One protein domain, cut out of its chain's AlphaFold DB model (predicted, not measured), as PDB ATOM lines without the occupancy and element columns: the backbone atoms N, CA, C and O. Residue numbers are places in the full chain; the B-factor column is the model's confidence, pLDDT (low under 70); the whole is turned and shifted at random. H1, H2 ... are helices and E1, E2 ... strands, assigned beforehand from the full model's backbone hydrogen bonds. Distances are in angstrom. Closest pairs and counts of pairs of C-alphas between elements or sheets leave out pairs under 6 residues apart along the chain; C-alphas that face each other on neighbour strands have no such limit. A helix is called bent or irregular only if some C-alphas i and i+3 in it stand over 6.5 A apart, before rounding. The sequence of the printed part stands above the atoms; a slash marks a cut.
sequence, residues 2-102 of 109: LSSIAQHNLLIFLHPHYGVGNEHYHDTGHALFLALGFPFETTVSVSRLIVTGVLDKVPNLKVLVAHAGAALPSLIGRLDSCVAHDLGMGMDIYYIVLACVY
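Overview. This is residues 2 to 102 of the 109 residues of an uncharacterized protein of archaeon (UniProt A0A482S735). A long helix, H2, runs through the middle, with a small ribbon of two short strands, E1 and E2, on one side of it and H5 slanting away on another; H6 folds back from H5 and packs on E2 and the short helix H4. H1 packs on the first residues of both strands, while residues 26 to 31, where a long loop turns into H2, stick out at one end; contacts between H2 and the other elements are few. The printed part has 101 residues, with six named helices and two named strands in the order H1, E1, H2, H3, E2, H4, H5, H6. The sheet E1, E2 is parallel, and the class is mostly helix. The whole is compact, with a radius of gyration of the C-alphas of 14.7 A and spans of 44 by 36 by 21 A.

Along the chain. H1, residues 2 to 7, begins at C-alpha 2 (226.372, 183.548, 151.875). E1 covers residues 11 to 14. H2, residues 31 to 51, is 30.0 A long and starts at C-alpha 31 (201.220, 168.561, 136.851); it is only just irregular, with C-alphas 35 and 38 6.6 A apart. H3 is residues 54 to 57, E2 residues 62 to 65 and H4 residues 66 to 69. H5, residues 72 to 86, is 18.7 A long and irregular, with C-alphas 74 and 77 7.7 A apart. H6, residues 93 to 101, is 12.6 A long and ends at C-alpha 101 (211.183, 170.815, 158.450).

Arrangement. E1 and E2 are parallel at 29 degrees, with N 12 and O 62 at 2.9 A and N 64 and O 12 at 2.8 A, within hydrogen-bond range. E1, H2, H3 and E2 form a strand-helix-strand unit, two parallel neighbour strands joined through helices, with a right-handed crossover. The closest C-alphas of H1 and E2 are those of Ala 6 and Lys 62, 6.9 A apart. H2 touches H4 with residues 39 to 43 alone, closest at the C-alphas of Pro 39 and His 67, 6.9 A. With residues 43 to 51 alone, H2 only just touches H5, with 3 pairs of C-alphas within 8 A, closest at Thr 43 and Leu 72, 5.2 A; they run the same way at a steep tilt of 45 degrees. H5 and H6 form a helical hairpin and touch, opposite ways at a shallow tilt of 24 degrees, with the C-alphas of Pro 73 and Val 97 closest at 6.5 A. The closest C-alphas of E2 and H6 are those of Val 65 and Cys 100, 5.8 A apart. H6 touches H4, closest at the C-alphas of Cys 100 and Gly 69, 5.0 A. H2 and H3 are close but not clearly touching, and H2 and H6 are apart. Every O i to N i+4 pair is within hydrogen-bond range in H1 and H6, against 15 of 17 in H2 and 9 of 11 in H5; H3 and H4 are too short for such a pair.

Size, cuts and confidence. The C-alphas farthest apart, those of Gln 7 and Asp 27, are 45.9 A apart. The printed part has no cut, and the link from E1 to H2, 16 residues, is long. The mean pLDDT of the printed part is 86.7, and residues 90 to 102 are under 70.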
ATOM      1  N   LEU A   2     226.933 184.331 150.754       92.12
ATOM      2  CA  LEU A   2     226.372 183.548 151.875       92.12
ATOM      3  C   LEU A   2     226.885 183.978 153.260       92.12
ATOM      4  O   LEU A   2     226.088 184.187 154.166       92.12
ATOM      5  N   SER A   3     228.192 184.216 153.408       94.44
ATOM      6  CA  SER A   3     228.766 184.703 154.673       94.44
ATOM      7  C   SER A   3     228.209 186.065 155.100       94.44
ATOM      8  O   SER A   3     227.989 186.284 156.282       94.44
ATOM      9  N   SER A   4     227.934 186.965 154.149       97.56
ATOM     10  CA  SER A   4     227.348 188.280 154.441       97.56
ATOM     11  C   SER A   4     225.890 188.148 154.890       97.56
ATOM     12  O   SER A   4     225.498 188.783 155.863       97.56
ATOM     13  N   ILE A   5     225.112 187.270 154.250       94.06
ATOM     14  CA  ILE A   5     223.734 186.956 154.660       94.06
ATOM     15  C   ILE A   5     223.715 186.415 156.097       94.06
ATOM     16  O   ILE A   5     222.965 186.916 156.933       94.06
ATOM     17  N   ALA A   6     224.593 185.453 156.402       88.94
ATOM     18  CA  ALA A   6     224.720 184.878 157.740       88.94
ATOM     19  C   ALA A   6     225.152 185.920 158.791       88.94
ATOM     20  O   ALA A   6     224.572 185.974 159.872       88.94
ATOM     21  N   GLN A   7     226.112 186.796 158.466       95.56
ATOM     22  CA  GLN A   7     226.562 187.880 159.354       95.56
ATOM     23  C   GLN A   7     225.443 188.858 159.732       95.56
ATOM     24  O   GLN A   7     225.464 189.408 160.828       95.56
ATOM     25  N   HIS A   8     224.467 189.061 158.847       96.38
ATOM     26  CA  HIS A   8     223.320 189.935 159.099       96.38
ATOM     27  C   HIS A   8     222.102 189.176 159.648       96.38
ATOM     28  O   HIS A   8     221.026 189.759 159.746       96.38
ATOM     29  N   ASN A   9     222.255 187.892 160.006       90.12
ATOM     30  CA  ASN A   9     221.176 187.033 160.506       90.12
ATOM     31  C   ASN A   9     219.946 187.019 159.574       90.12
ATOM     32  O   ASN A   9     218.799 187.019 160.022       90.12
ATOM     33  N   LEU A  10     220.188 187.040 158.261       91.06
ATOM     34  CA  LEU A  10     219.136 186.990 157.250       91.06
ATOM     35  C   LEU A  10     218.843 185.541 156.847       91.06
ATOM     36  O   LEU A  10     219.751 184.728 156.667       91.06
ATOM     37  N   LEU A  11     217.559 185.235 156.674       87.69
ATOM     38  CA  LEU A  11     217.079 183.934 156.218       87.69
ATOM     39  C   LEU A  11     217.126 183.852 154.687       87.69
ATOM     40  O   LEU A  11     216.622 184.740 154.000       87.69
ATOM     41  N   ILE A  12     217.661 182.756 154.151       89.44
ATOM     42  CA  ILE A  12     217.511 182.408 152.734       89.44
ATOM     43  C   ILE A  12     216.264 181.549 152.577       89.44
ATOM     44  O   ILE A  12     216.194 180.473 153.159       89.44
ATOM     45  N   PHE A  13     215.312 181.977 151.750       93.25
ATOM     46  CA  PHE A  13     214.251 181.094 151.277       93.25
ATOM     47  C   PHE A  13     214.669 180.457 149.950       93.25
ATOM     48  O   PHE A  13     214.755 181.137 148.928       93.25
ATOM     49  N   LEU A  14     214.968 179.158 149.974       92.75
ATOM     50  CA  LEU A  14     215.368 178.408 148.789       92.75
ATOM     51  C   LEU A  14     214.126 177.848 148.089       92.75
ATOM     52  O   LEU A  14     213.513 176.885 148.558       92.75
ATOM     53  N   HIS A  15     213.779 178.456 146.956       96.81
ATOM     54  CA  HIS A  15     212.630 178.099 146.131       96.81
ATOM     55  C   HIS A  15     213.095 177.566 144.760       96.81
ATOM     56  O   HIS A  15     214.029 178.134 144.191       96.81
ATOM     57  N   PRO A  16     212.477 176.500 144.220       97.44
ATOM     58  CA  PRO A  16     212.801 175.965 142.898       97.44
ATOM     59  C   PRO A  16     212.319 176.877 141.765       97.44
ATOM     60  O   PRO A  16     211.488 177.766 141.961       97.44
ATOM     61  N   HIS A  17     212.823 176.641 140.560       96.94
ATOM     62  CA  HIS A  17     212.351 177.310 139.349       96.94
ATOM     63  C   HIS A  17     212.652 176.501 138.087       96.94
ATOM     64  O   HIS A  17     211.844 176.482 137.161       96.94
ATOM     65  N   TYR A  18     213.814 175.851 138.022       96.69
ATOM     66  CA  TYR A  18     214.281 175.196 136.805       96.69
ATOM     67  C   TYR A  18     213.710 173.786 136.610       96.69
ATOM     68  O   TYR A  18     213.565 173.355 135.468       96.69
ATOM     69  N   GLY A  19     213.367 173.079 137.686       95.12
ATOM     70  CA  GLY A  19     212.993 171.667 137.665       95.12
ATOM     71  C   GLY A  19     214.156 170.717 137.340       95.12
ATOM     72  O   GLY A  19     215.266 171.131 137.005       95.12
ATOM     73  N   VAL A  20     213.896 169.414 137.461       95.56
ATOM     74  CA  VAL A  20     214.805 168.314 137.091       95.56
ATOM     75  C   VAL A  20     214.019 167.293 136.273       95.56
ATOM     76  O   VAL A  20     212.874 167.003 136.612       95.56
ATOM     77  N   GLY A  21     214.635 166.726 135.228       94.19
ATOM     78  CA  GLY A  21     214.005 165.711 134.372       94.19
ATOM     79  C   GLY A  21     212.892 166.269 133.484       94.19
ATOM     80  O   GLY A  21     211.918 165.574 133.200       94.19
ATOM     81  N   ASN A  22     213.007 167.538 133.084       93.38
ATOM     82  CA  ASN A  22     211.977 168.273 132.347       93.38
ATOM     83  C   ASN A  22     211.593 167.599 131.022       93.38
ATOM     84  O   ASN A  22     210.438 167.661 130.605       93.38
ATOM     85  N   GLU A  23     212.548 166.911 130.404       95.12
ATOM     86  CA  GLU A  23     212.389 166.099 129.201       95.12
ATOM     87  C   GLU A  23     211.396 164.932 129.361       95.12
ATOM     88  O   GLU A  23     210.979 164.334 128.372       95.12
ATOM     89  N   HIS A  24     210.995 164.595 130.589       95.25
ATOM     90  CA  HIS A  24     210.068 163.499 130.880       95.25
ATOM     91  C   HIS A  24     208.614 163.949 131.087       95.25
ATOM     92  O   HIS A  24     207.757 163.107 131.347       95.25
ATOM     93  N   TYR A  25     208.314 165.252 131.000       94.31
ATOM     94  CA  TYR A  25     206.995 165.797 131.370       94.31
ATOM     95  C   TYR A  25     206.165 166.332 130.199       94.31
ATOM     96  O   TYR A  25     205.032 166.777 130.415       94.31
ATOM     97  N   HIS A  26     206.693 166.267 128.974       86.88
ATOM     98  CA  HIS A  26     205.934 166.536 127.753       86.88
ATOM     99  C   HIS A  26     204.671 165.651 127.767       86.88
ATOM    100  O   HIS A  26     204.755 164.476 128.094       86.88
ATOM    101  N   ASP A  27     203.493 166.222 127.522       94.56
ATOM    102  CA  ASP A  27     202.168 165.560 127.571       94.56
ATOM    103  C   ASP A  27     201.484 165.431 128.944       94.56
ATOM    104  O   ASP A  27     200.352 164.957 129.025       94.56
ATOM    105  N   THR A  28     202.081 165.935 130.027       94.88
ATOM    106  CA  THR A  28     201.452 165.894 131.371       94.88
ATOM    107  C   THR A  28     200.938 167.247 131.870       94.88
ATOM    108  O   THR A  28     200.583 167.415 133.043       94.88
ATOM    109  N   GLY A  29     200.889 168.236 130.975       92.94
ATOM    110  CA  GLY A  29     200.675 169.631 131.352       92.94
ATOM    111  C   GLY A  29     201.735 170.084 132.361       92.94
ATOM    112  O   GLY A  29     202.894 169.689 132.281       92.94
ATOM    113  N   HIS A  30     201.334 170.889 133.344       95.06
ATOM    114  CA  HIS A  30     202.240 171.337 134.410       95.06
ATOM    115  C   HIS A  30     202.287 170.383 135.609       95.06
ATOM    116  O   HIS A  30     203.070 170.606 136.528       95.06
ATOM    117  N   ALA A  31     201.447 169.343 135.640       96.62
ATOM    118  CA  ALA A  31     201.220 168.561 136.851       96.62
ATOM    119  C   ALA A  31     202.497 167.860 137.333       96.62
ATOM    120  O   ALA A  31     202.904 168.066 138.474       96.62
ATOM    121  N   LEU A  32     203.160 167.082 136.469       96.75
ATOM    122  CA  LEU A  32     204.370 166.357 136.871       96.75
ATOM    123  C   LEU A  32     205.575 167.280 137.054       96.75
ATOM    124  O   LEU A  32     206.357 167.072 137.977       96.75
ATOM    125  N   PHE A  33     205.699 168.333 136.246       95.94
ATOM    126  CA  PHE A  33     206.763 169.321 136.422       95.94
ATOM    127  C   PHE A  33     206.682 170.014 137.793       95.94
ATOM    128  O   PHE A  33     207.677 170.080 138.514       95.94
ATOM    129  N   LEU A  34     205.488 170.470 138.191       96.62
ATOM    130  CA  LEU A  34     205.279 171.124 139.484       96.62
ATOM    131  C   LEU A  34     205.381 170.135 140.654       96.62
ATOM    132  O   LEU A  34     205.947 170.474 141.690       96.62
ATOM    133  N   ALA A  35     204.841 168.921 140.504       96.50
ATOM    134  CA  ALA A  35     204.801 167.935 141.583       96.50
ATOM    135  C   ALA A  35     206.132 167.200 141.799       96.50
ATOM    136  O   ALA A  35     206.424 166.803 142.923       96.50
ATOM    137  N   LEU A  36     206.924 166.991 140.744       96.94
ATOM    138  CA  LEU A  36     208.155 166.197 140.792       96.94
ATOM    139  C   LEU A  36     209.382 167.049 140.472       96.94
ATOM    140  O   LEU A  36     210.315 167.087 141.273       96.94
ATOM    141  N   GLY A  37     209.372 167.772 139.351       97.50
ATOM    142  CA  GLY A  37     210.522 168.561 138.903       97.50
ATOM    143  C   GLY A  37     211.013 169.543 139.972       97.50
ATOM    144  O   GLY A  37     212.187 169.523 140.341       97.50
ATOM    145  N   PHE A  38     210.106 170.354 140.521       97.75
ATOM    146  CA  PHE A  38     210.420 171.343 141.558       97.75
ATOM    147  C   PHE A  38     210.953 170.731 142.866       97.75
ATOM    148  O   PHE A  38     212.043 171.124 143.295       97.75
ATOM    149  N   PRO A  39     210.280 169.756 143.509       96.19
ATOM    150  CA  PRO A  39     210.839 169.129 144.701       96.19
ATOM    151  C   PRO A  39     212.189 168.439 144.464       96.19
ATOM    152  O   PRO A  39     213.072 168.518 145.323       96.19
ATOM    153  N   PHE A  40     212.402 167.794 143.314       97.06
ATOM    154  CA  PHE A  40     213.691 167.163 143.024       97.06
ATOM    155  C   PHE A  40     214.807 168.187 142.783       97.06
ATOM    156  O   PHE A  40     215.908 167.988 143.297       97.06
ATOM    157  N   GLU A  41     214.537 169.317 142.120       97.94
ATOM    158  CA  GLU A  41     215.491 170.432 142.002       97.94
ATOM    159  C   GLU A  41     215.928 170.955 143.375       97.94
ATOM    160  O   GLU A  41     217.128 171.077 143.652       97.94
ATOM    161  N   THR A  42     214.968 171.242 144.261       95.75
ATOM    162  CA  THR A  42     215.264 171.710 145.620       95.75
ATOM    163  C   THR A  42     216.063 170.669 146.399       95.75
ATOM    164  O   THR A  42     217.055 171.017 147.038       95.75
ATOM    165  N   THR A  43     215.683 169.392 146.303       94.81
ATOM    166  CA  THR A  43     216.377 168.285 146.980       94.81
ATOM    167  C   THR A  43     217.834 168.209 146.535       94.81
ATOM    168  O   THR A  43     218.725 168.268 147.377       94.81
ATOM    169  N   VAL A  44     218.095 168.183 145.222       96.00
ATOM    170  CA  VAL A  44     219.460 168.181 144.670       96.00
ATOM    171  C   VAL A  44     220.247 169.404 145.141       96.00
ATOM    172  O   VAL A  44     221.393 169.270 145.572       96.00
ATOM    173  N   SER A  45     219.646 170.592 145.097       95.06
ATOM    174  CA  SER A  45     220.302 171.838 145.497       95.06
ATOM    175  C   SER A  45     220.747 171.812 146.962       95.06
ATOM    176  O   SER A  45     221.912 172.096 147.248       95.06
ATOM    177  N   VAL A  46     219.863 171.414 147.884       91.94
ATOM    178  CA  VAL A  46     220.194 171.309 149.315       91.94
ATOM    179  C   VAL A  46     221.217 170.201 149.561       91.94
ATOM    180  O   VAL A  46     222.214 170.440 150.240       91.94
ATOM    181  N   SER A  47     221.049 169.023 148.951       90.94
ATOM    182  CA  SER A  47     222.022 167.930 149.051       90.94
ATOM    183  C   SER A  47     223.421 168.364 148.614       90.94
ATOM    184  O   SER A  47     224.397 168.035 149.283       90.94
ATOM    185  N   ARG A  48     223.546 169.159 147.543       92.31
ATOM    186  CA  ARG A  48     224.847 169.693 147.116       92.31
ATOM    187  C   ARG A  48     225.432 170.674 148.126       92.31
ATOM    188  O   ARG A  48     226.637 170.613 148.355       92.31
ATOM    189  N   LEU A  49     224.632 171.550 148.741       88.56
ATOM    190  CA  LEU A  49     225.125 172.455 149.793       88.56
ATOM    191  C   LEU A  49     225.733 171.682 150.970       88.56
ATOM    192  O   LEU A  49     226.770 172.088 151.492       88.56
ATOM    193  N   ILE A  50     225.116 170.558 151.337       86.19
ATOM    194  CA  ILE A  50     225.578 169.680 152.416       86.19
ATOM    195  C   ILE A  50     226.852 168.944 151.995       86.19
ATOM    196  O   ILE A  50     227.905 169.143 152.587       86.19
ATOM    197  N   VAL A  51     226.786 168.151 150.920       86.94
ATOM    198  CA  VAL A  51     227.884 167.260 150.502       86.94
ATOM    199  C   VAL A  51     229.149 168.031 150.109       86.94
ATOM    200  O   VAL A  51     230.257 167.537 150.282       86.94
ATOM    201  N   THR A  52     229.021 169.265 149.608       89.00
ATOM    202  CA  THR A  52     230.185 170.108 149.257       89.00
ATOM    203  C   THR A  52     230.730 170.943 150.428       89.00
ATOM    204  O   THR A  52     231.639 171.769 150.238       89.00
ATOM    205  N   GLY A  53     230.181 170.755 151.632       85.75
ATOM    206  CA  GLY A  53     230.605 171.425 152.861       85.75
ATOM    207  C   GLY A  53     230.374 172.937 152.846       85.75
ATOM    208  O   GLY A  53     231.152 173.697 153.421       85.75
ATOM    209  N   VAL A  54     229.359 173.429 152.122       88.25
ATOM    210  CA  VAL A  54     229.031 174.869 152.123       88.25
ATOM    211  C   VAL A  54     228.502 175.291 153.489       88.25
ATOM    212  O   VAL A  54     228.841 176.379 153.955       88.25
ATOM    213  N   LEU A  55     227.714 174.428 154.132       83.94
ATOM    214  CA  LEU A  55     227.182 174.684 155.469       83.94
ATOM    215  C   LEU A  55     228.300 174.696 156.522       83.94
ATOM    216  O   LEU A  55     228.311 175.584 157.366       83.94
ATOM    217  N   ASP A  56     229.317 173.839 156.382       84.38
ATOM    218  CA  ASP A  56     230.496 173.845 157.264       84.38
ATOM    219  C   ASP A  56     231.315 175.139 157.130       84.38
ATOM    220  O   ASP A  56     231.854 175.667 158.101       84.38
ATOM    221  N   LYS A  57     231.390 175.693 155.913       89.25
ATOM    222  CA  LYS A  57     232.087 176.960 155.630       89.25
ATOM    223  C   LYS A  57     231.325 178.189 156.131       89.25
ATOM    224  O   LYS A  57     231.927 179.252 156.285       89.25
ATOM    225  N   VAL A  58     230.008 178.085 156.330       88.81
ATOM    226  CA  VAL A  58     229.142 179.184 156.786       88.81
ATOM    227  C   VAL A  58     228.162 178.659 157.849       88.81
ATOM    228  O   VAL A  58     226.962 178.579 157.587       88.81
ATOM    229  N   PRO A  59     228.643 178.330 159.062       83.12
ATOM    230  CA  PRO A  59     227.871 177.572 160.057       83.12
ATOM    231  C   PRO A  59     226.628 178.304 160.589       83.12
ATOM    232  O   PRO A  59     225.695 177.673 161.068       83.12
ATOM    233  N   ASN A  60     226.577 179.633 160.462       84.00
ATOM    234  CA  ASN A  60     225.443 180.456 160.904       84.00
ATOM    235  C   ASN A  60     224.417 180.725 159.786       84.00
ATOM    236  O   ASN A  60     223.562 181.604 159.923       84.00
ATOM    237  N   LEU A  61     224.527 180.051 158.636       84.50
ATOM    238  CA  LEU A  61     223.610 180.250 157.519       84.50
ATOM    239  C   LEU A  61     222.238 179.644 157.833       84.50
ATOM    240  O   LEU A  61     222.114 178.442 158.044       84.50
ATOM    241  N   LYS A  62     221.189 180.469 157.786       83.56
ATOM    242  CA  LYS A  62     219.800 180.028 157.955       83.56
ATOM    243  C   LYS A  62     219.149 179.845 156.584       83.56
ATOM    244  O   LYS A  62     219.058 180.802 155.813       83.56
ATOM    245  N   VAL A  63     218.684 178.631 156.284       85.62
ATOM    246  CA  VAL A  63     218.018 178.298 155.015       85.62
ATOM    247  C   VAL A  63     216.650 177.682 155.296       85.62
ATOM    248  O   VAL A  63     216.558 176.626 155.909       85.62
ATOM    249  N   LEU A  64     215.593 178.335 154.819       85.56
ATOM    250  CA  LEU A  64     214.241 177.794 154.751       85.56
ATOM    251  C   LEU A  64     214.039 177.134 153.388       85.56
ATOM    252  O   LEU A  64     214.224 177.770 152.349       85.56
ATOM    253  N   VAL A  65     213.639 175.868 153.392       90.44
ATOM    254  CA  VAL A  65     213.485 175.063 152.177       90.44
ATOM    255  C   VAL A  65     212.009 174.990 151.790       90.44
ATOM    256  O   VAL A  65     211.162 174.616 152.601       90.44
ATOM    257  N   ALA A  66     211.688 175.352 150.546       91.12
ATOM    258  CA  ALA A  66     210.321 175.287 150.035       91.12
ATOM    259  C   ALA A  66     209.743 173.857 150.062       91.12
ATOM    260  O   ALA A  66     210.475 172.867 150.064       91.12
ATOM    261  N   HIS A  67     208.408 173.754 150.039       94.25
ATOM    262  CA  HIS A  67     207.682 172.482 149.905       94.25
ATOM    263  C   HIS A  67     207.976 171.467 151.029       94.25
ATOM    264  O   HIS A  67     208.175 170.289 150.754       94.25
ATOM    265  N   ALA A  68     208.026 171.930 152.286       89.88
ATOM    266  CA  ALA A  68     208.286 171.104 153.476       89.88
ATOM    267  C   ALA A  68     209.624 170.336 153.428       89.88
ATOM    268  O   ALA A  68     209.706 169.180 153.838       89.88
ATOM    269  N   GLY A  69     210.674 170.971 152.893       88.25
ATOM    270  CA  GLY A  69     211.966 170.315 152.676       88.25
ATOM    271  C   GLY A  69     212.049 169.534 151.360       88.25
ATOM    272  O   GLY A  69     213.044 168.850 151.117       88.25
ATOM    273  N   ALA A  70     211.038 169.646 150.495       93.56
ATOM    274  CA  ALA A  70     210.921 168.903 149.249       93.56
ATOM    275  C   ALA A  70     210.968 167.378 149.482       93.56
ATOM    276  O   ALA A  70     210.312 166.874 150.390       93.56
ATOM    277  N   ALA A  71     211.718 166.619 148.679       94.06
ATOM    278  CA  ALA A  71     211.867 165.176 148.884       94.06
ATOM    279  C   ALA A  71     212.975 164.829 149.896       94.06
ATOM    280  O   ALA A  71     213.139 163.659 150.252       94.06
ATOM    281  N   LEU A  72     213.742 165.818 150.373       90.81
ATOM    282  CA  LEU A  72     214.911 165.577 151.213       90.81
ATOM    283  C   LEU A  72     214.569 164.860 152.529       90.81
ATOM    284  O   LEU A  72     215.235 163.865 152.798       90.81
ATOM    285  N   PRO A  73     213.536 165.245 153.314       89.06
ATOM    286  CA  PRO A  73     213.209 164.547 154.561       89.06
ATOM    287  C   PRO A  73     212.951 163.051 154.370       89.06
ATOM    288  O   PRO A  73     213.366 162.240 155.194       89.06
ATOM    289  N   SER A  74     212.315 162.668 153.262       90.69
ATOM    290  CA  SER A  74     212.054 161.262 152.939       90.69
ATOM    291  C   SER A  74     213.298 160.518 152.448       90.69
ATOM    292  O   SER A  74     213.382 159.303 152.598       90.69
ATOM    293  N   LEU A  75     214.262 161.223 151.850       91.75
ATOM    294  CA  LEU A  75     215.446 160.627 151.225       91.75
ATOM    295  C   LEU A  75     216.713 160.723 152.082       91.75
ATOM    296  O   LEU A  75     217.719 160.103 151.741       91.75
ATOM    297  N   ILE A  76     216.688 161.467 153.185       87.06
ATOM    298  CA  ILE A  76     217.905 161.870 153.891       87.06
ATOM    299  C   ILE A  76     218.711 160.689 154.447       87.06
ATOM    300  O   ILE A  76     219.926 160.662 154.286       87.06
ATOM    301  N   GLY A  77     218.053 159.672 155.012       87.31
ATOM    302  CA  GLY A  77     218.745 158.480 155.518       87.31
ATOM    303  C   GLY A  77     219.409 157.668 154.402       87.31
ATOM    304  O   GLY A  77     220.497 157.124 154.579       87.31
ATOM    305  N   ARG A  78     218.792 157.637 153.212       91.81
ATOM    306  CA  ARG A  78     219.404 157.025 152.026       91.81
ATOM    307  C   ARG A  78     220.601 157.841 151.551       91.81
ATOM    308  O   ARG A  78     221.629 157.254 151.231       91.81
ATOM    309  N   LEU A  79     220.465 159.165 151.493       89.12
ATOM    310  CA  LEU A  79     221.543 160.053 151.069       89.12
ATOM    311  C   LEU A  79     222.766 159.905 151.976       89.12
ATOM    312  O   LEU A  79     223.869 159.775 151.458       89.12
ATOM    313  N   ASP A  80     222.570 159.869 153.294       88.44
ATOM    314  CA  ASP A  80     223.661 159.675 154.255       88.44
ATOM    315  C   ASP A  80     224.387 158.352 154.048       88.44
ATOM    316  O   ASP A  80     225.598 158.340 153.847       88.44
ATOM    317  N   SER A  81     223.641 157.249 153.975       89.25
ATOM    318  CA  SER A  81     224.234 155.939 153.706       89.25
ATOM    319  C   SER A  81     225.038 155.931 152.399       89.25
ATOM    320  O   SER A  81     226.155 155.417 152.368       89.25
ATOM    321  N   CYS A  82     224.521 156.540 151.325       92.12
ATOM    322  CA  CYS A  82     225.244 156.641 150.058       92.12
ATOM    323  C   CYS A  82     226.524 157.483 150.175       92.12
ATOM    324  O   CYS A  82     227.567 157.056 149.693       92.12
ATOM    325  N   VAL A  83     226.465 158.651 150.818       88.62
ATOM    326  CA  VAL A  83     227.621 159.549 150.984       88.62
ATOM    327  C   VAL A  83     228.695 158.905 151.867       88.62
ATOM    328  O   VAL A  83     229.874 158.937 151.512       88.62
ATOM    329  N   ALA A  84     228.300 158.233 152.949       88.81
ATOM    330  CA  ALA A  84     229.213 157.514 153.831       88.81
ATOM    331  C   ALA A  84     229.940 156.371 153.119       88.81
ATOM    332  O   ALA A  84     231.144 156.198 153.305       88.81
ATOM    333  N   HIS A  85     229.232 155.603 152.291       91.69
ATOM    334  CA  HIS A  85     229.817 154.449 151.614       91.69
ATOM    335  C   HIS A  85     230.593 154.788 150.337       91.69
ATOM    336  O   HIS A  85     231.536 154.067 150.021       91.69
ATOM    337  N   ASP A  86     230.222 155.847 149.616       90.88
ATOM    338  CA  ASP A  86     230.879 156.228 148.358       90.88
ATOM    339  C   ASP A  86     232.000 157.254 148.573       90.88
ATOM    340  O   ASP A  86     233.118 157.088 148.090       90.88
ATOM    341  N   LEU A  87     231.724 158.303 149.353       85.31
ATOM    342  CA  LEU A  87     232.664 159.405 149.580       85.31
ATOM    343  C   LEU A  87     233.493 159.225 150.860       85.31
ATOM    344  O   LEU A  87     234.430 159.988 151.087       85.31
ATOM    345  N   GLY A  88     233.169 158.234 151.699       80.81
ATOM    346  CA  GLY A  88     233.848 158.010 152.981       80.81
ATOM    347  C   GLY A  88     233.575 159.111 154.011       80.81
ATOM    348  O   GLY A  88     234.368 159.301 154.932       80.81
ATOM    349  N   MET A  89     232.484 159.862 153.840       74.44
ATOM    350  CA  MET A  89     232.118 161.014 154.666       74.44
ATOM    351  C   MET A  89     230.793 160.744 155.381       74.44
ATOM    352  O   MET A  89     229.807 160.424 154.730       74.44
ATOM    353  N   GLY A  90     230.733 160.901 156.703       66.38
ATOM    354  CA  GLY A  90     229.445 160.935 157.408       66.38
ATOM    355  C   GLY A  90     228.798 162.310 157.260       66.38
ATOM    356  O   GLY A  90     229.498 163.318 157.374       66.38
ATOM    357  N   MET A  91     227.488 162.378 157.016       68.06
ATOM    358  CA  MET A  91     226.765 163.644 157.129       68.06
ATOM    359  C   MET A  91     226.273 163.822 158.571       68.06
ATOM    360  O   MET A  91     225.714 162.902 159.160       68.06
ATOM    361  N   ASP A  92     226.415 165.014 159.153       64.06
ATOM    362  CA  ASP A  92     225.836 165.309 160.473       64.06
ATOM    363  C   ASP A  92     224.348 165.694 160.318       64.06
ATOM    364  O   ASP A  92     223.932 166.854 160.346       64.06
ATOM    365  N   ILE A  93     223.531 164.684 160.003       58.66
ATOM    366  CA  ILE A  93     222.184 164.832 159.422       58.66
ATOM    367  C   ILE A  93     221.173 165.446 160.392       58.66
ATOM    368  O   ILE A  93     220.195 166.073 159.970       58.66
ATOM    369  N   TYR A  94     221.394 165.261 161.694       53.16
ATOM    370  CA  TYR A  94     220.452 165.658 162.739       53.16
ATOM    371  C   TYR A  94     220.179 167.169 162.733       53.16
ATOM    372  O   TYR A  94     219.026 167.578 162.864       53.16
ATOM    373  N   TYR A  95     221.195 168.001 162.486       51.72
ATOM    374  CA  TYR A  95     221.041 169.460 162.427       51.72
ATOM    375  C   TYR A  95     220.296 169.936 161.169       51.72
ATOM    376  O   TYR A  95     219.578 170.935 161.197       51.72
ATOM    377  N   ILE A  96     220.414 169.193 160.067       51.75
ATOM    378  CA  ILE A  96     219.849 169.553 158.762       51.75
ATOM    379  C   ILE A  96     218.361 169.199 158.684       51.75
ATOM    380  O   ILE A  96     217.569 169.989 158.172       51.75
ATOM    381  N   VAL A  97     217.956 168.039 159.211       53.00
ATOM    382  CA  VAL A  97     216.542 167.618 159.223       53.00
ATOM    383  C   VAL A  97     215.706 168.523 160.121       53.00
ATOM    384  O   VAL A  97     214.596 168.897 159.738       53.00
ATOM    385  N   LEU A  98     216.255 168.938 161.270       49.75
ATOM    386  CA  LEU A  98     215.584 169.897 162.143       49.75
ATOM    387  C   LEU A  98     215.367 171.241 161.434       49.75
ATOM    388  O   LEU A  98     214.250 171.734 161.498       49.75
ATOM    389  N   ALA A  99     216.350 171.763 160.685       48.06
ATOM    390  CA  ALA A  99     216.243 173.037 159.958       48.06
ATOM    391  C   ALA A  99     215.386 172.987 158.669       48.06
ATOM    392  O   ALA A  99     214.802 173.995 158.274       48.06
ATOM    393  N   CYS A 100     215.304 171.832 157.995       45.53
ATOM    394  CA  CYS A 100     214.548 171.680 156.741       45.53
ATOM    395  C   CYS A 100     213.034 171.518 156.949       45.53
ATOM    396  O   CYS A 100     212.270 171.758 156.013       45.53
ATOM    397  N   VAL A 101     212.600 171.093 158.141       50.69
ATOM    398  CA  VAL A 101     211.183 170.815 158.450       50.69
ATOM    399  C   VAL A 101     210.621 171.802 159.481       50.69
ATOM    400  O   VAL A 101     209.433 172.115 159.438       50.69
ATOM    401  N   TYR A 102     211.467 172.358 160.354       42.88
ATOM    402  CA  TYR A 102     211.092 173.363 161.343       42.88
ATOM    403  C   TYR A 102     212.151 174.473 161.377       42.88
ATOM    404  O   TYR A 102     213.342 174.241 161.223       42.88
TER     405      TYR A 102